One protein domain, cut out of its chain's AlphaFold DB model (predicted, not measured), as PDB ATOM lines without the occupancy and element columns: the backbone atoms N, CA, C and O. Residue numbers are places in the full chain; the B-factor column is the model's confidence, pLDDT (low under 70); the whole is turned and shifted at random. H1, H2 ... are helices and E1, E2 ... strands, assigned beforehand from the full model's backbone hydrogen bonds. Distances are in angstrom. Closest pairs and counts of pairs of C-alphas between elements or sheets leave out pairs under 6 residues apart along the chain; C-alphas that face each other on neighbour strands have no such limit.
ATOM      1  N   GLU A   4     -16.834 -29.732  29.454       33.81
ATOM      2  CA  GLU A   4     -16.590 -30.296  28.128       33.81
ATOM      3  C   GLU A   4     -16.630 -29.238  27.008       33.81
ATOM      4  O   GLU A   4     -15.830 -29.292  26.078       33.81
ATOM      5  N   THR A   5     -17.455 -28.188  27.136       37.50
ATOM      6  CA  THR A   5     -17.451 -27.064  26.176       37.50
ATOM      7  C   THR A   5     -16.251 -26.126  26.379       37.50
ATOM      8  O   THR A   5     -15.836 -25.454  25.441       37.50
ATOM      9  N   ALA A   6     -15.649 -26.107  27.574       38.72
ATOM     10  CA  ALA A   6     -14.449 -25.313  27.857       38.72
ATOM     11  C   ALA A   6     -13.156 -26.025  27.414       38.72
ATOM     12  O   ALA A   6     -12.208 -25.361  27.006       38.72
ATOM     13  N   ALA A   7     -13.131 -27.362  27.412       35.69
ATOM     14  CA  ALA A   7     -11.994 -28.137  26.911       35.69
ATOM     15  C   ALA A   7     -11.880 -28.113  25.371       35.69
ATOM     16  O   ALA A   7     -10.769 -28.125  24.844       35.69
ATOM     17  N   LEU A   8     -12.998 -27.973  24.646       38.69
ATOM     18  CA  LEU A   8     -13.035 -27.890  23.175       38.69
ATOM     19  C   LEU A   8     -12.586 -26.534  22.591       38.69
ATOM     20  O   LEU A   8     -12.403 -26.423  21.383       38.69
ATOM     21  N   VAL A   9     -12.357 -25.512  23.425       41.75
ATOM     22  CA  VAL A   9     -11.759 -24.220  23.014       41.75
ATOM     23  C   VAL A   9     -10.271 -24.148  23.406       41.75
ATOM     24  O   VAL A   9      -9.652 -23.090  23.394       41.75
ATOM     25  N   THR A  10      -9.666 -25.305  23.698       41.62
ATOM     26  CA  THR A  10      -8.208 -25.498  23.828       41.62
ATOM     27  C   THR A  10      -7.626 -26.134  22.563       41.62
ATOM     28  O   THR A  10      -6.608 -26.816  22.610       41.62
ATOM     29  N   ASP A  11      -8.277 -25.946  21.415       45.44
ATOM     30  CA  ASP A  11      -7.722 -26.348  20.131       45.44
ATOM     31  C   ASP A  11      -6.744 -25.255  19.694       45.44
ATOM     32  O   ASP A  11      -7.103 -24.232  19.095       45.44
ATOM     33  N   ALA A  12      -5.481 -25.421  20.085       52.72
ATOM     34  CA  ALA A  12      -4.398 -24.772  19.377       52.72
ATOM     35  C   ALA A  12      -4.515 -25.248  17.926       52.72
ATOM     36  O   ALA A  12      -4.077 -26.342  17.588       52.72
ATOM     37  N   LEU A  13      -5.171 -24.451  17.079       69.69
ATOM     38  CA  LEU A  13      -5.191 -24.670  15.641       69.69
ATOM     39  C   LEU A  13      -3.739 -24.555  15.185       69.69
ATOM     40  O   LEU A  13      -3.188 -23.461  15.035       69.69
ATOM     41  N   LEU A  14      -3.108 -25.721  15.094       75.56
ATOM     42  CA  LEU A  14      -1.713 -25.910  14.764       75.56
ATOM     43  C   LEU A  14      -1.623 -26.223  13.279       75.56
ATOM     44  O   LEU A  14      -2.321 -27.091  12.758       75.56
ATOM     45  N   HIS A  15      -0.739 -25.523  12.589       77.75
ATOM     46  CA  HIS A  15      -0.442 -25.791  11.195       77.75
ATOM     47  C   HIS A  15       1.064 -25.943  11.021       77.75
ATOM     48  O   HIS A  15       1.826 -25.060  11.405       77.75
ATOM     49  N   SER A  16       1.495 -27.066  10.452       78.31
ATOM     50  CA  SER A  16       2.913 -27.394  10.291       78.31
ATOM     51  C   SER A  16       3.303 -27.492   8.825       78.31
ATOM     52  O   SER A  16       2.724 -28.285   8.068       78.31
ATOM     53  N   VAL A  17       4.306 -26.711   8.422       76.19
ATOM     54  CA  VAL A  17       4.781 -26.666   7.038       76.19
ATOM     55  C   VAL A  17       6.295 -26.576   6.959       76.19
ATOM     56  O   VAL A  17       6.931 -25.729   7.580       76.19
ATOM     57  N   ARG A  18       6.872 -27.404   6.087       78.88
ATOM     58  CA  ARG A  18       8.254 -27.281   5.633       78.88
ATOM     59  C   ARG A  18       8.263 -26.644   4.245       78.88
ATOM     60  O   ARG A  18       7.697 -27.202   3.313       78.88
ATOM     61  N   ASN A  19       8.888 -25.475   4.103       70.69
ATOM     62  CA  ASN A  19       8.839 -24.691   2.859       70.69
ATOM     63  C   ASN A  19       9.897 -25.092   1.812       70.69
ATOM     64  O   ASN A  19       9.787 -24.685   0.656       70.69
ATOM     65  N   GLY A  20      10.908 -25.879   2.184       62.88
ATOM     66  CA  GLY A  20      11.963 -26.311   1.270       62.88
ATOM     67  C   GLY A  20      12.945 -27.292   1.908       62.88
ATOM     68  O   GLY A  20      12.895 -27.538   3.110       62.88
ATOM     69  N   LEU A  21      13.860 -27.829   1.095       56.84
ATOM     70  CA  LEU A  21      14.828 -28.863   1.493       56.84
ATOM     71  C   LEU A  21      15.717 -28.455   2.681       56.84
ATOM     72  O   LEU A  21      16.016 -29.281   3.535       56.84
ATOM     73  N   MET A  22      16.121 -27.183   2.730       61.09
ATOM     74  CA  MET A  22      17.010 -26.617   3.757       61.09
ATOM     75  C   MET A  22      16.248 -25.822   4.831       61.09
ATOM     76  O   MET A  22      16.862 -25.135   5.651       61.09
ATOM     77  N   ASP A  23      14.914 -25.844   4.800       67.56
ATOM     78  CA  ASP A  23      14.087 -25.185   5.805       67.56
ATOM     79  C   ASP A  23      13.701 -26.190   6.891       67.56
ATOM     80  O   ASP A  23      13.279 -27.311   6.606       67.56
ATOM     81  N   LYS A  24      13.823 -25.772   8.156       70.88
ATOM     82  CA  LYS A  24      13.210 -26.504   9.265       70.88
ATOM     83  C   LYS A  24      11.692 -26.421   9.139       70.88
ATOM     84  O   LYS A  24      11.151 -25.438   8.621       70.88
ATOM     85  N   GLU A  25      11.017 -27.457   9.613       76.31
ATOM     86  CA  GLU A  25       9.566 -27.454   9.702       76.31
ATOM     87  C   GLU A  25       9.109 -26.296  10.603       76.31
ATOM     88  O   GLU A  25       9.593 -26.129  11.723       76.31
ATOM     89  N   SER A  26       8.251 -25.439  10.052       79.69
ATOM     90  CA  SER A  26       7.695 -24.273  10.727       79.69
ATOM     91  C   SER A  26       6.326 -24.643  11.278       79.69
ATOM     92  O   SER A  26       5.413 -24.966  10.514       79.69
ATOM     93  N   LEU A  27       6.200 -24.598  12.599       83.06
ATOM     94  CA  LEU A  27       4.954 -24.813  13.324       83.06
ATOM     95  C   LEU A  27       4.304 -23.460  13.560       83.06
ATOM     96  O   LEU A  27       4.954 -22.564  14.085       83.06
ATOM     97  N   PHE A  28       3.040 -23.315  13.187       83.62
ATOM     98  CA  PHE A  28       2.220 -22.136  13.431       83.62
ATOM     99  C   PHE A  28       1.129 -22.493  14.432       83.62
ATOM    100  O   PHE A  28       0.420 -23.473  14.223       83.62
ATOM    101  N   ALA A  29       0.977 -21.696  15.485       85.44
ATOM    102  CA  ALA A  29      -0.021 -21.890  16.528       85.44
ATOM    103  C   ALA A  29      -0.844 -20.614  16.728       85.44
ATOM    104  O   ALA A  29      -0.294 -19.512  16.820       85.44
ATOM    105  N   LEU A  30      -2.168 -20.763  16.801       85.81
ATOM    106  CA  LEU A  30      -3.072 -19.673  17.160       85.81
ATOM    107  C   LEU A  30      -3.317 -19.668  18.666       85.81
ATOM    108  O   LEU A  30      -4.156 -20.413  19.174       85.81
ATOM    109  N   GLU A  31      -2.644 -18.765  19.366       85.50
ATOM    110  CA  GLU A  31      -2.927 -18.461  20.767       85.50
ATOM    111  C   GLU A  31      -4.084 -17.447  20.881       85.50
ATOM    112  O   GLU A  31      -4.517 -16.880  19.864       85.50
ATOM    113  N   PRO A  32      -4.656 -17.236  22.082       82.00
ATOM    114  CA  PRO A  32      -5.821 -16.366  22.260       82.00
ATOM    115  C   PRO A  32      -5.610 -14.913  21.807       82.00
ATOM    116  O   PRO A  32      -6.518 -14.334  21.211       82.00
ATOM    117  N   ASP A  33      -4.422 -14.341  22.026       84.12
ATOM    118  CA  ASP A  33      -4.096 -12.929  21.759       84.12
ATOM    119  C   ASP A  33      -3.021 -12.729  20.670       84.12
ATOM    120  O   ASP A  33      -2.813 -11.608  20.184       84.12
ATOM    121  N   ARG A  34      -2.344 -13.808  20.259       87.44
ATOM    122  CA  ARG A  34      -1.199 -13.760  19.347       87.44
ATOM    123  C   ARG A  34      -1.112 -14.962  18.414       87.44
ATOM    124  O   ARG A  34      -1.575 -16.059  18.709       87.44
ATOM    125  N   LEU A  35      -0.463 -14.742  17.279       88.38
ATOM    126  CA  LEU A  35       0.011 -15.793  16.389       88.38
ATOM    127  C   LEU A  35       1.455 -16.127  16.767       88.38
ATOM    128  O   LEU A  35       2.304 -15.235  16.795       88.38
ATOM    129  N   PHE A  36       1.735 -17.403  16.991       88.12
ATOM    130  CA  PHE A  36       3.061 -17.914  17.316       88.12
ATOM    131  C   PHE A  36       3.584 -18.786  16.180       88.12
ATOM    132  O   PHE A  36       2.811 -19.517  15.553       88.12
ATOM    133  N   TRP A  37       4.885 -18.725  15.894       86.12
ATOM    134  CA  TRP A  37       5.494 -19.662  14.960       86.12
ATOM    135  C   TRP A  37       6.959 -19.981  15.251       86.12
ATOM    136  O   TRP A  37       7.722 -19.144  15.730       86.12
ATOM    137  N   SER A  38       7.379 -21.192  14.881       80.94
ATOM    138  CA  SER A  38       8.794 -21.547  14.796       80.94
ATOM    139  C   SER A  38       9.341 -21.211  13.406       80.94
ATOM    140  O   SER A  38       8.795 -21.594  12.375       80.94
ATOM    141  N   GLY A  39      10.416 -20.428  13.366       68.69
ATOM    142  CA  GLY A  39      11.146 -20.060  12.159       68.69
ATOM    143  C   GLY A  39      12.547 -20.669  12.110       68.69
ATOM    144  O   GLY A  39      12.967 -21.445  12.966       68.69
ATOM    145  N   LYS A  40      13.320 -20.268  11.094       64.19
ATOM    146  CA  LYS A  40      14.688 -20.766  10.855       64.19
ATOM    147  C   LYS A  40      15.670 -20.468  12.000       64.19
ATOM    148  O   LYS A  40      16.578 -21.259  12.231       64.19
ATOM    149  N   SER A  41      15.488 -19.343  12.694       62.88
ATOM    150  CA  SER A  41      16.377 -18.834  13.751       62.88
ATOM    151  C   SER A  41      15.805 -18.971  15.166       62.88
ATOM    152  O   SER A  41      16.396 -18.444  16.103       62.88
ATOM    153  N   GLY A  42      14.662 -19.642  15.325       73.75
ATOM    154  CA  GLY A  42      13.975 -19.787  16.607       73.75
ATOM    155  C   GLY A  42      12.496 -19.440  16.515       73.75
ATOM    156  O   GLY A  42      11.917 -19.385  15.433       73.75
ATOM    157  N   THR A  43      11.899 -19.224  17.672       81.12
ATOM    158  CA  THR A  43      10.484 -18.921  17.841       81.12
ATOM    159  C   THR A  43      10.224 -17.419  17.739       81.12
ATOM    160  O   THR A  43      10.953 -16.635  18.341       81.12
ATOM    161  N   ASP A  44       9.178 -17.014  17.020       85.44
ATOM    162  CA  ASP A  44       8.703 -15.626  16.960       85.44
ATOM    163  C   ASP A  44       7.173 -15.595  17.156       85.44
ATOM    164  O   ASP A  44       6.476 -16.601  16.999       85.44
ATOM    165  N   SER A  45       6.647 -14.445  17.569       87.94
ATOM    166  CA  SER A  45       5.214 -14.249  17.781       87.94
ATOM    167  C   SER A  45       4.783 -12.837  17.394       87.94
ATOM    168  O   SER A  45       5.585 -11.905  17.307       87.94
ATOM    169  N   VAL A  46       3.495 -12.667  17.115       88.44
ATOM    170  CA  VAL A  46       2.909 -11.362  16.813       88.44
ATOM    171  C   VAL A  46       1.523 -11.264  17.428       88.44
ATOM    172  O   VAL A  46       0.677 -12.131  17.207       88.44
ATOM    173  N   ALA A  47       1.284 -10.200  18.192       90.25
ATOM    174  CA  ALA A  47      -0.038  -9.907  18.723       90.25
ATOM    175  C   ALA A  47      -1.011  -9.603  17.577       90.25
ATOM    176  O   ALA A  47      -0.650  -8.935  16.603       90.25
ATOM    177  N   TYR A  48      -2.266 -10.043  17.695       87.94
ATOM    178  CA  TYR A  48      -3.260  -9.786  16.648       87.94
ATOM    179  C   TYR A  48      -3.506  -8.286  16.423       87.94
ATOM    180  O   TYR A  48      -3.725  -7.867  15.287       87.94
ATOM    181  N   ALA A  49      -3.387  -7.470  17.476       87.81
ATOM    182  CA  ALA A  49      -3.514  -6.011  17.423       87.81
ATOM    183  C   ALA A  49      -2.443  -5.323  16.548       87.81
ATOM    184  O   ALA A  49      -2.682  -4.252  15.981       87.81
ATOM    185  N   ASP A  50      -1.272  -5.949  16.400       88.88
ATOM    186  CA  ASP A  50      -0.166  -5.417  15.602       88.88
ATOM    187  C   ASP A  50      -0.249  -5.813  14.128       88.88
ATOM    188  O   ASP A  50       0.531  -5.328  13.303       88.88
ATOM    189  N   ILE A  51      -1.201  -6.669  13.756       90.25
ATOM    190  CA  ILE A  51      -1.401  -7.074  12.370       90.25
ATOM    191  C   ILE A  51      -2.166  -5.979  11.625       90.25
ATOM    192  O   ILE A  51      -3.278  -5.595  11.978       90.25
ATOM    193  N   ILE A  52      -1.563  -5.478  10.546       91.44
ATOM    194  CA  ILE A  52      -2.117  -4.379   9.740       91.44
ATOM    195  C   ILE A  52      -2.779  -4.872   8.454       91.44
ATOM    196  O   ILE A  52      -3.663  -4.205   7.910       91.44
ATOM    197  N   SER A  53      -2.338  -6.015   7.924       89.75
ATOM    198  CA  SER A  53      -2.986  -6.636   6.773       89.75
ATOM    199  C   SER A  53      -2.703  -8.123   6.651       89.75
ATOM    200  O   SER A  53      -1.619  -8.600   6.994       89.75
ATOM    201  N   VAL A  54      -3.670  -8.833   6.081       89.62
ATOM    202  CA  VAL A  54      -3.548 -10.226   5.656       89.62
ATOM    203  C   VAL A  54      -3.876 -10.286   4.173       89.62
ATOM    204  O   VAL A  54      -4.927  -9.818   3.745       89.62
ATOM    205  N   ARG A  55      -2.970 -10.839   3.366       88.62
ATOM    206  CA  ARG A  55      -3.182 -11.043   1.931       88.62
ATOM    207  C   ARG A  55      -3.177 -12.527   1.619       88.62
ATOM    208  O   ARG A  55      -2.146 -13.169   1.793       88.62
ATOM    209  N   LEU A  56      -4.290 -13.033   1.105       88.31
ATOM    210  CA  LEU A  56      -4.397 -14.383   0.576       88.31
ATOM    211  C   LEU A  56      -4.109 -14.370  -0.928       88.31
ATOM    212  O   LEU A  56      -4.616 -13.532  -1.672       88.31
ATOM    213  N   THR A  57      -3.266 -15.280  -1.389       84.25
ATOM    214  CA  THR A  57      -2.926 -15.447  -2.803       84.25
ATOM    215  C   THR A  57      -3.004 -16.924  -3.141       84.25
ATOM    216  O   THR A  57      -2.421 -17.747  -2.436       84.25
ATOM    217  N   SER A  58      -3.737 -17.252  -4.200       82.12
ATOM    218  CA  SER A  58      -3.744 -18.580  -4.796       82.12
ATOM    219  C   SER A  58      -2.779 -18.628  -5.977       82.12
ATOM    220  O   SER A  58      -2.559 -17.626  -6.661       82.12
ATOM    221  N   TYR A  59      -2.167 -19.782  -6.192       73.94
ATOM    222  CA  TYR A  59      -1.304 -20.054  -7.337       73.94
ATOM    223  C   TYR A  59      -1.333 -21.549  -7.632       73.94
ATOM    224  O   TYR A  59      -1.486 -22.373  -6.729       73.94
ATOM    225  N   SER A  60      -1.200 -21.903  -8.902       71.56
ATOM    226  CA  SER A  60      -1.001 -23.284  -9.317       71.56
ATOM    227  C   SER A  60       0.489 -23.608  -9.265       71.56
ATOM    228  O   SER A  60       1.334 -22.802  -9.657       71.56
ATOM    229  N   ILE A  61       0.820 -24.792  -8.759       67.25
ATOM    230  CA  ILE A  61       2.155 -25.367  -8.898       67.25
ATOM    231  C   ILE A  61       1.991 -26.568  -9.821       67.25
ATOM    232  O   ILE A  61       1.220 -27.475  -9.530       67.25
ATOM    233  N   SER A  62       2.720 -26.585 -10.932       61.53
ATOM    234  CA  SER A  62       2.853 -27.764 -11.785       61.53
ATOM    235  C   SER A  62       4.074 -28.567 -11.325       61.53
ATOM    236  O   SER A  62       5.141 -28.495 -11.932       61.53
ATOM    237  N   ALA A  63       3.950 -29.265 -10.194       63.31
ATOM    238  CA  ALA A  63       4.971 -30.175  -9.672       63.31
ATOM    239  C   ALA A  63       4.349 -31.547  -9.383       63.31
ATOM    240  O   ALA A  63       3.159 -31.645  -9.075       63.31
ATOM    241  N   ARG A  64       5.153 -32.610  -9.488       53.25
ATOM    242  CA  ARG A  64       4.695 -33.997  -9.341       53.25
ATOM    243  C   ARG A  64       4.107 -34.205  -7.939       53.25
ATOM    244  O   ARG A  64       4.731 -33.815  -6.959       53.25
ATOM    245  N   GLY A  65       2.907 -34.779  -7.839       56.12
ATOM    246  CA  GLY A  65       2.226 -34.984  -6.550       56.12
ATOM    247  C   GLY A  65       1.623 -33.720  -5.920       56.12
ATOM    248  O   GLY A  65       1.075 -33.795  -4.827       56.12
ATOM    249  N   SER A  66       1.686 -32.577  -6.614       58.44
ATOM    250  CA  SER A  66       1.205 -31.272  -6.143       58.44
ATOM    251  C   SER A  66       0.186 -30.635  -7.086       58.44
ATOM    252  O   SER A  66       0.098 -29.409  -7.199       58.44
ATOM    253  N   GLU A  67      -0.567 -31.465  -7.801       61.34
ATOM    254  CA  GLU A  67      -1.603 -31.010  -8.721       61.34
ATOM    255  C   GLU A  67      -2.740 -30.357  -7.925       61.34
ATOM    256  O   GLU A  67      -3.352 -30.973  -7.054       61.34
ATOM    257  N   GLY A  68      -2.988 -29.071  -8.177       66.81
ATOM    258  CA  GLY A  68      -4.055 -28.334  -7.510       66.81
ATOM    259  C   GLY A  68      -3.754 -26.857  -7.277       66.81
ATOM    260  O   GLY A  68      -2.710 -26.319  -7.656       66.81
ATOM    261  N   THR A  69      -4.721 -26.188  -6.651       73.06
ATOM    262  CA  THR A  69      -4.586 -24.791  -6.232       73.06
ATOM    263  C   THR A  69      -3.914 -24.738  -4.869       73.06
ATOM    264  O   THR A  69      -4.432 -25.275  -3.890       73.06
ATOM    265  N   HIS A  70      -2.780 -24.049  -4.805       80.38
ATOM    266  CA  HIS A  70      -2.052 -23.786  -3.573       80.38
ATOM    267  C   HIS A  70      -2.365 -22.392  -3.070       80.38
ATOM    268  O   HIS A  70      -2.641 -21.475  -3.846       80.38
ATOM    269  N   TYR A  71      -2.276 -22.221  -1.759       83.69
ATOM    270  CA  TYR A  71      -2.598 -20.972  -1.096       83.69
ATOM    271  C   TYR A  71      -1.396 -20.450  -0.315       83.69
ATOM    272  O   TYR A  71      -0.556 -21.194   0.200       83.69
ATOM    273  N   GLN A  72      -1.297 -19.130  -0.244       87.19
ATOM    274  CA  GLN A  72      -0.337 -18.424   0.586       87.19
ATOM    275  C   GLN A  72      -1.016 -17.238   1.259       87.19
ATOM    276  O   GLN A  72      -1.628 -16.407   0.591       87.19
ATOM    277  N   ALA A  73      -0.849 -17.126   2.571       88.62
ATOM    278  CA  ALA A  73      -1.243 -15.977   3.365       88.62
ATOM    279  C   ALA A  73       0.008 -15.187   3.748       88.62
ATOM    280  O   ALA A  73       0.907 -15.689   4.422       88.62
ATOM    281  N   LYS A  74       0.072 -13.928   3.321       90.06
ATOM    282  CA  LYS A  74       1.072 -12.966   3.781       90.06
ATOM    283  C   LYS A  74       0.462 -12.117   4.891       90.06
ATOM    284  O   LYS A  74      -0.435 -11.318   4.626       90.06
ATOM    285  N   VAL A  75       0.979 -12.261   6.105       89.75
ATOM    286  CA  VAL A  75       0.591 -11.486   7.288       89.75
ATOM    287  C   VAL A  75       1.599 -10.358   7.479       89.75
ATOM    288  O   VAL A  75       2.797 -10.599   7.627       89.75
ATOM    289  N   SER A  76       1.134  -9.112   7.437       89.75
ATOM    290  CA  SER A  76       1.976  -7.929   7.636       89.75
ATOM    291  C   SER A  76       1.722  -7.339   9.018       89.75
ATOM    292  O   SER A  76       0.568  -7.084   9.371       89.75
ATOM    293  N   ARG A  77       2.798  -7.092   9.770       90.38
ATOM    294  CA  ARG A  77       2.762  -6.488  11.107       90.38
ATOM    295  C   ARG A  77       3.219  -5.033  11.090       90.38
ATOM    296  O   ARG A  77       3.961  -4.620  10.197       90.38
ATOM    297  N   ARG A  78       2.778  -4.257  12.072       86.38
ATOM    298  CA  ARG A  78       3.203  -2.874  12.294       86.38
ATOM    299  C   ARG A  78       4.700  -2.848  12.617       86.38
ATOM    300  O   ARG A  78       5.150  -3.555  13.508       86.38
ATOM    301  N   GLY A  79       5.472  -2.058  11.871       77.06
ATOM    302  CA  GLY A  79       6.886  -1.805  12.177       77.06
ATOM    303  C   GLY A  79       7.847  -2.981  11.966       77.06
ATOM    304  O   GLY A  79       8.963  -2.934  12.468       77.06
ATOM    305  N   GLY A  80       7.463  -4.035  11.234       78.19
ATOM    306  CA  GLY A  80       8.320  -5.213  11.103       78.19
ATOM    307  C   GLY A  80       8.144  -6.026   9.824       78.19
ATOM    308  O   GLY A  80       7.337  -5.726   8.946       78.19
ATOM    309  N   ARG A  81       8.934  -7.101   9.735       80.94
ATOM    310  CA  ARG A  81       8.920  -8.042   8.609       80.94
ATOM    311  C   ARG A  81       7.586  -8.794   8.540       80.94
ATOM    312  O   ARG A  81       7.068  -9.242   9.557       80.94
ATOM    313  N   SER A  82       7.049  -8.947   7.331       86.44
ATOM    314  CA  SER A  82       5.855  -9.761   7.078       86.44
ATOM    315  C   SER A  82       6.169 -11.256   7.113       86.44
ATOM    316  O   SER A  82       7.214 -11.666   6.599       86.44
ATOM    317  N   ILE A  83       5.220 -12.060   7.579       87.12
ATOM    318  CA  ILE A  83       5.305 -13.524   7.619       87.12
ATOM    319  C   ILE A  83       4.508 -14.101   6.451       87.12
ATOM    320  O   ILE A  83       3.490 -13.540   6.043       87.12
ATOM    321  N   LYS A  84       4.985 -15.208   5.879       87.19
ATOM    322  CA  LYS A  84       4.283 -15.941   4.821       87.19
ATOM    323  C   LYS A  84       3.959 -17.342   5.324       87.19
ATOM    324  O   LYS A  84       4.877 -18.093   5.630       87.19
ATOM    325  N   ILE A  85       2.678 -17.680   5.345       85.75
ATOM    326  CA  ILE A  85       2.151 -19.007   5.667       85.75
ATOM    327  C   ILE A  85       1.693 -19.621   4.345       85.75
ATOM    328  O   ILE A  85       1.034 -18.943   3.556       85.75
ATOM    329  N   ARG A  86       2.091 -20.854   4.041       84.12
ATOM    330  CA  ARG A  86       1.781 -21.527   2.768       84.12
ATOM    331  C   ARG A  86       1.031 -22.817   3.048       84.12
ATOM    332  O   ARG A  86       1.252 -23.394   4.097       84.12
ATOM    333  N   SER A  87       0.195 -23.270   2.118       79.12
ATOM    334  CA  SER A  87      -0.514 -24.549   2.251       79.12
ATOM    335  C   SER A  87       0.296 -25.758   1.770       79.12
ATOM    336  O   SER A  87      -0.036 -26.881   2.133       79.12
ATOM    337  N   HIS A  88       1.327 -25.562   0.939       77.56
ATOM    338  CA  HIS A  88       2.136 -26.673   0.432       77.56
ATOM    339  C   HIS A  88       3.224 -27.072   1.422       77.56
ATOM    340  O   HIS A  88       3.957 -26.222   1.928       77.56
ATOM    341  N   HIS A  89       3.371 -28.375   1.631       76.31
ATOM    342  CA  HIS A  89       4.428 -28.960   2.438       76.31
ATOM    343  C   HIS A  89       5.457 -29.643   1.531       76.31
ATOM    344  O   HIS A  89       5.123 -30.498   0.713       76.31
ATOM    345  N   TYR A  90       6.727 -29.262   1.671       69.88
ATOM    346  CA  TYR A  90       7.832 -29.887   0.953       69.88
ATOM    347  C   TYR A  90       8.108 -31.285   1.512       69.88
ATOM    348  O   TYR A  90       8.610 -31.420   2.634       69.88
ATOM    349  N   VAL A  91       7.845 -32.321   0.715       74.19
ATOM    350  CA  VAL A  91       8.098 -33.720   1.087       74.19
ATOM    351  C   VAL A  91       9.472 -34.159   0.583       74.19
ATOM    352  O   VAL A  91      10.318 -34.581   1.373       74.19
ATOM    353  N   SER A  92       9.731 -34.009  -0.716       70.56
ATOM    354  CA  SER A  92      10.995 -34.394  -1.353       70.56
ATOM    355  C   SER A  92      11.216 -33.630  -2.662       70.56
ATOM    356  O   SER A  92      10.390 -32.812  -3.069       70.56
ATOM    357  N   LEU A  93      12.364 -33.844  -3.316       71.94
ATOM    358  CA  LEU A  93      12.717 -33.112  -4.530       71.94
ATOM    359  C   LEU A  93      11.658 -33.348  -5.617       71.94
ATOM    360  O   LEU A  93      11.456 -34.472  -6.068       71.94
ATOM    361  N   GLY A  94      10.974 -32.276  -6.021       65.00
ATOM    362  CA  GLY A  94       9.900 -32.331  -7.013       65.00
ATOM    363  C   GLY A  94       8.554 -32.852  -6.495       65.00
ATOM    364  O   GLY A  94       7.644 -32.965  -7.310       65.00
ATOM    365  N   ASN A  95       8.414 -33.126  -5.189       67.56
ATOM    366  CA  ASN A  95       7.179 -33.602  -4.566       67.56
ATOM    367  C   ASN A  95       6.719 -32.681  -3.425       67.56
ATOM    368  O   ASN A  95       7.435 -32.465  -2.438       67.56
ATOM    369  N   TYR A  96       5.502 -32.164  -3.555       72.19
ATOM    370  CA  TYR A  96       4.897 -31.244  -2.598       72.19
ATOM    371  C   TYR A  96       3.487 -31.708  -2.259       72.19
ATOM    372  O   TYR A  96       2.633 -31.790  -3.136       72.19
ATOM    373  N   GLU A  97       3.231 -31.927  -0.976       74.62
ATOM    374  CA  GLU A  97       1.913 -32.294  -0.474       74.62
ATOM    375  C   GLU A  97       1.047 -31.039  -0.307       74.62
ATOM    376  O   GLU A  97       1.499 -30.020   0.228       74.62
ATOM    377  N   ASN A  98      -0.207 -31.102  -0.753       71.44
ATOM    378  CA  ASN A  98      -1.176 -30.042  -0.506       71.44
ATOM    379  C   ASN A  98      -1.847 -30.257   0.858       71.44
ATOM    380  O   ASN A  98      -2.637 -31.180   1.018       71.44
ATOM    381  N   ARG A  99      -1.563 -29.391   1.837       76.81
ATOM    382  CA  ARG A  99      -2.190 -29.422   3.171       76.81
ATOM    383  C   ARG A  99      -3.309 -28.391   3.317       76.81
ATOM    384  O   ARG A  99      -3.512 -27.844   4.406       76.81
ATOM    385  N   SER A 100      -4.033 -28.113   2.228       71.25
ATOM    386  CA  SER A 100      -5.161 -27.172   2.194       71.25
ATOM    387  C   SER A 100      -6.198 -27.431   3.284       71.25
ATOM    388  O   SER A 100      -6.747 -26.471   3.824       71.25
ATOM    389  N   ASP A 101      -6.405 -28.694   3.651       74.31
ATOM    390  CA  ASP A 101      -7.451 -29.108   4.592       74.31
ATOM    391  C   ASP A 101      -7.171 -28.640   6.023       74.31
ATOM    392  O   ASP A 101      -8.091 -28.242   6.730       74.31
ATOM    393  N   SER A 102      -5.897 -28.595   6.430       76.06
ATOM    394  CA  SER A 102      -5.488 -28.007   7.718       76.06
ATOM    395  C   SER A 102      -5.288 -26.491   7.630       76.06
ATOM    396  O   SER A 102      -5.512 -25.756   8.589       76.06
ATOM    397  N   TYR A 103      -4.892 -25.998   6.455       81.19
ATOM    398  CA  TYR A 103      -4.597 -24.589   6.221       81.19
ATOM    399  C   TYR A 103      -5.861 -23.714   6.200       81.19
ATOM    400  O   TYR A 103      -5.878 -22.623   6.768       81.19
ATOM    401  N   ALA A 104      -6.932 -24.170   5.544       81.94
ATOM    402  CA  ALA A 104      -8.176 -23.418   5.414       81.94
ATOM    403  C   ALA A 104      -8.847 -23.085   6.765       81.94
ATOM    404  O   ALA A 104      -9.147 -21.904   6.982       81.94
ATOM    405  N   PRO A 105      -9.068 -24.046   7.692       83.12
ATOM    406  CA  PRO A 105      -9.628 -23.736   9.006       83.12
ATOM    407  C   PRO A 105      -8.687 -22.847   9.829       83.12
ATOM    408  O   PRO A 105      -9.154 -21.885  10.438       83.12
ATOM    409  N   PHE A 106      -7.371 -23.078   9.756       85.75
ATOM    410  CA  PHE A 106      -6.367 -22.244  10.422       85.75
ATOM    411  C   PHE A 106      -6.436 -20.777   9.973       85.75
ATOM    412  O   PHE A 106      -6.539 -19.871  10.798       85.75
ATOM    413  N   ILE A 107      -6.433 -20.509   8.664       87.38
ATOM    414  CA  ILE A 107      -6.489 -19.132   8.150       87.38
ATOM    415  C   ILE A 107      -7.837 -18.476   8.439       87.38
ATOM    416  O   ILE A 107      -7.877 -17.281   8.740       87.38
ATOM    417  N   ARG A 108      -8.942 -19.229   8.370       87.62
ATOM    418  CA  ARG A 108     -10.269 -18.704   8.710       87.62
ATOM    419  C   ARG A 108     -10.302 -18.225  10.159       87.62
ATOM    420  O   ARG A 108     -10.750 -17.107  10.414       87.62
ATOM    421  N   GLU A 109      -9.782 -19.031  11.078       87.19
ATOM    422  CA  GLU A 109      -9.724 -18.679  12.494       87.19
ATOM    423  C   GLU A 109      -8.752 -17.524  12.766       87.19
ATOM    424  O   GLU A 109      -9.097 -16.589  13.487       87.19
ATOM    425  N   LEU A 110      -7.581 -17.515  12.121       87.62
ATOM    426  CA  LEU A 110      -6.636 -16.401  12.196       87.62
ATOM    427  C   LEU A 110      -7.302 -15.082  11.776       87.62
ATOM    428  O   LEU A 110      -7.229 -14.089  12.497       87.62
ATOM    429  N   CYS A 111      -7.991 -15.064  10.633       87.38
ATOM    430  CA  CYS A 111      -8.705 -13.877  10.161       87.38
ATOM    431  C   CYS A 111      -9.807 -13.446  11.135       87.38
ATOM    432  O   CYS A 111      -9.948 -12.251  11.388       87.38
ATOM    433  N   ARG A 112     -10.545 -14.400  11.720       88.00
ATOM    434  CA  ARG A 112     -11.573 -14.116  12.730       88.00
ATOM    435  C   ARG A 112     -10.974 -13.438  13.968       88.00
ATOM    436  O   ARG A 112     -11.493 -12.412  14.400       88.00
ATOM    437  N   ARG A 113      -9.867 -13.968  14.505       88.88
ATOM    438  CA  ARG A 113      -9.174 -13.407  15.682       88.88
ATOM    439  C   ARG A 113      -8.539 -12.047  15.398       88.88
ATOM    440  O   ARG A 113      -8.572 -11.164  16.251       88.88
ATOM    441  N   ILE A 114      -8.000 -11.839  14.197       88.12
ATOM    442  CA  ILE A 114      -7.477 -10.526  13.793       88.12
ATOM    443  C   ILE A 114      -8.611  -9.515  13.680       88.12
ATOM    444  O   ILE A 114      -8.480  -8.409  14.190       88.12
ATOM    445  N   ALA A 115      -9.731  -9.877  13.052       86.69
ATOM    446  CA  ALA A 115     -10.861  -8.969  12.895       86.69
ATOM    447  C   ALA A 115     -11.439  -8.516  14.247       86.69
ATOM    448  O   ALA A 115     -11.855  -7.365  14.368       86.69
ATOM    449  N   SER A 116     -11.413  -9.378  15.273       86.69
ATOM    450  CA  SER A 116     -11.876  -9.017  16.618       86.69
ATOM    451  C   SER A 116     -10.911  -8.099  17.379       86.69
ATOM    452  O   SER A 116     -11.368  -7.245  18.130       86.69
ATOM    453  N   HIS A 117      -9.593  -8.246  17.196       86.44
ATOM    454  CA  HIS A 117      -8.580  -7.479  17.946       86.44
ATOM    455  C   HIS A 117      -8.048  -6.247  17.197       86.44
ATOM    456  O   HIS A 117      -7.564  -5.300  17.812       86.44
ATOM    457  N   ALA A 118      -8.134  -6.242  15.868       86.69
ATOM    458  CA  ALA A 118      -7.652  -5.180  14.994       86.69
ATOM    459  C   ALA A 118      -8.709  -4.836  13.926       86.69
ATOM    460  O   ALA A 118      -8.551  -5.193  12.758       86.69
ATOM    461  N   PRO A 119      -9.757  -4.059  14.268       81.88
ATOM    462  CA  PRO A 119     -10.837  -3.717  13.331       81.88
ATOM    463  C   PRO A 119     -10.366  -2.933  12.097       81.88
ATOM    464  O   PRO A 119     -11.041  -2.889  11.074       81.88
ATOM    465  N   LYS A 120      -9.194  -2.291  12.189       83.38
ATOM    466  CA  LYS A 120      -8.562  -1.540  11.091       83.38
ATOM    467  C   LYS A 120      -7.675  -2.413  10.192       83.38
ATOM    468  O   LYS A 120      -7.094  -1.892   9.236       83.38
ATOM    469  N   ALA A 121      -7.511  -3.700  10.504       86.00
ATOM    470  CA  ALA A 121      -6.714  -4.612   9.697       86.00
ATOM    471  C   ALA A 121      -7.368  -4.819   8.325       86.00
ATOM    472  O   ALA A 121      -8.577  -5.003   8.207       86.00
ATOM    473  N   ARG A 122      -6.554  -4.785   7.266       87.50
ATOM    474  CA  ARG A 122      -7.038  -4.945   5.889       87.50
ATOM    475  C   ARG A 122      -6.861  -6.377   5.401       87.50
ATOM    476  O   ARG A 122      -5.747  -6.900   5.403       87.50
ATOM    477  N   PHE A 123      -7.941  -6.978   4.921       87.25
ATOM    478  CA  PHE A 123      -7.939  -8.321   4.350       87.25
ATOM    479  C   PHE A 123      -8.016  -8.225   2.828       87.25
ATOM    480  O   PHE A 123      -8.947  -7.641   2.280       87.25
ATOM    481  N   PHE A 124      -7.020  -8.775   2.141       85.00
ATOM    482  CA  PHE A 124      -6.942  -8.789   0.683       85.00
ATOM    483  C   PHE A 124      -7.002 -10.223   0.172       85.00
ATOM    484  O   PHE A 124      -6.340 -11.106   0.719       85.00
ATOM    485  N   SER A 125      -7.718 -10.431  -0.929       81.62
ATOM    486  CA  SER A 125      -7.664 -11.664  -1.709       81.62
ATOM    487  C   SER A 125      -7.135 -11.356  -3.111       81.62
ATOM    488  O   SER A 125      -7.494 -10.338  -3.704       81.62
ATOM    489  N   GLY A 126      -6.249 -12.209  -3.621       70.12
ATOM    490  CA  GLY A 126      -5.667 -12.090  -4.954       70.12
ATOM    491  C   GLY A 126      -4.405 -11.221  -5.043       70.12
ATOM    492  O   GLY A 126      -3.898 -10.647  -4.068       70.12
ATOM    493  N   SER A 127      -3.862 -11.146  -6.260       68.50
ATOM    494  CA  SER A 127      -2.635 -10.408  -6.566       68.50
ATOM    495  C   SER A 127      -2.955  -9.029  -7.149       68.50
ATOM    496  O   SER A 127      -3.079  -8.857  -8.359       68.50
TER     497      SER A 127
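This is residues 4 to 127 of the 171 residues of an uncharacterized protein of Hoeflea sp. IMCC20628 (UniProt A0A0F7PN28). What shape do these atoms make? Two four-stranded sheets stand as a V, one of E1, E2, E3, E4 and one of E7, E6, E5, E10, and the long helix H2 packs on one face of each in the open side. The hairpin E8 and E9 sits at one end, and the four-residue H1 lies far out on the opening stretch. What is the make-up? The printed part has 124 residues with two named helices and ten named strands, in the order H1 E1 E2 E3 E4 E5 E6 E7 E8 E9 H2 E10, of the mixed class. The first sheet is antiparallel and the second mixed; the whole is compact, with a radius of gyration of the C-alphas of 14.8 A and spans of 40 by 38 by 28 A.

What comes first? H1, residues 4 to 7, is not on either four-stranded sheet. E1, 14 to 17, E2, 26 to 30, E3, 34 to 39, and E4, 42 to 47, form a meander, each strand the antiparallel neighbour of the one before; within hydrogen-bond range are N 15 and O 28, 2.9 A, N 36 and O 29, 2.9 A, and N 37 and O 44, 2.9 A. What follows? E5, 51 to 60, E6, 69 to 77, and E7, 83 to 86, form a second meander, with N 57 and O 72 at 2.8 A and N 85 and O 73 at 2.8 A. E7 runs on into E8, 88 to 92, at 70 degrees, and E8 forms a hairpin with E9, 95 to 98, with N 89 and O 97 at 2.9 A. E10, 122 to 125, is parallel to E5, with N 54 and O 122 at 2.9 A. Where is the long helix? H2, 100 to 117, makes two layers with each four-stranded sheet, on one face of it, at heights of 9.4 A over the first and 9.7 A over the second. It runs slantwise to the first sheet's strands, at 55 degrees to E1 on the local plane, and along the second's, at 19 degrees to E5 on the local plane. The closest C-alphas are those of His 15 and Ser 102, 6.5 A, for E1, and Ile 51 and Ile 114, 7.1 A, for E5. What of the helix backbones? In H2, 13 of 14 O i to N i+4 pairs are within hydrogen-bond range; H1 is too short for such a pair.

Where are the ends? H1 begins at C-alpha 4, (-16.590, -30.296, 28.128), and E10 ends at C-alpha 125, (-7.664, -11.664, -1.709). Which elements are long? E5 measures 27.1 A, E6 26.3 A and H2 25.4 A from first to last C-alpha.

How far does it reach? The two C-alphas farthest apart, of Glu 4 and Ser 62, are 44.5 A apart; the printed part has no cut and no long link. Where is confidence low? Mean pLDDT of the printed part is 76.6, and 29 residues are under 70, among them 4 to 13 and 61 to 68.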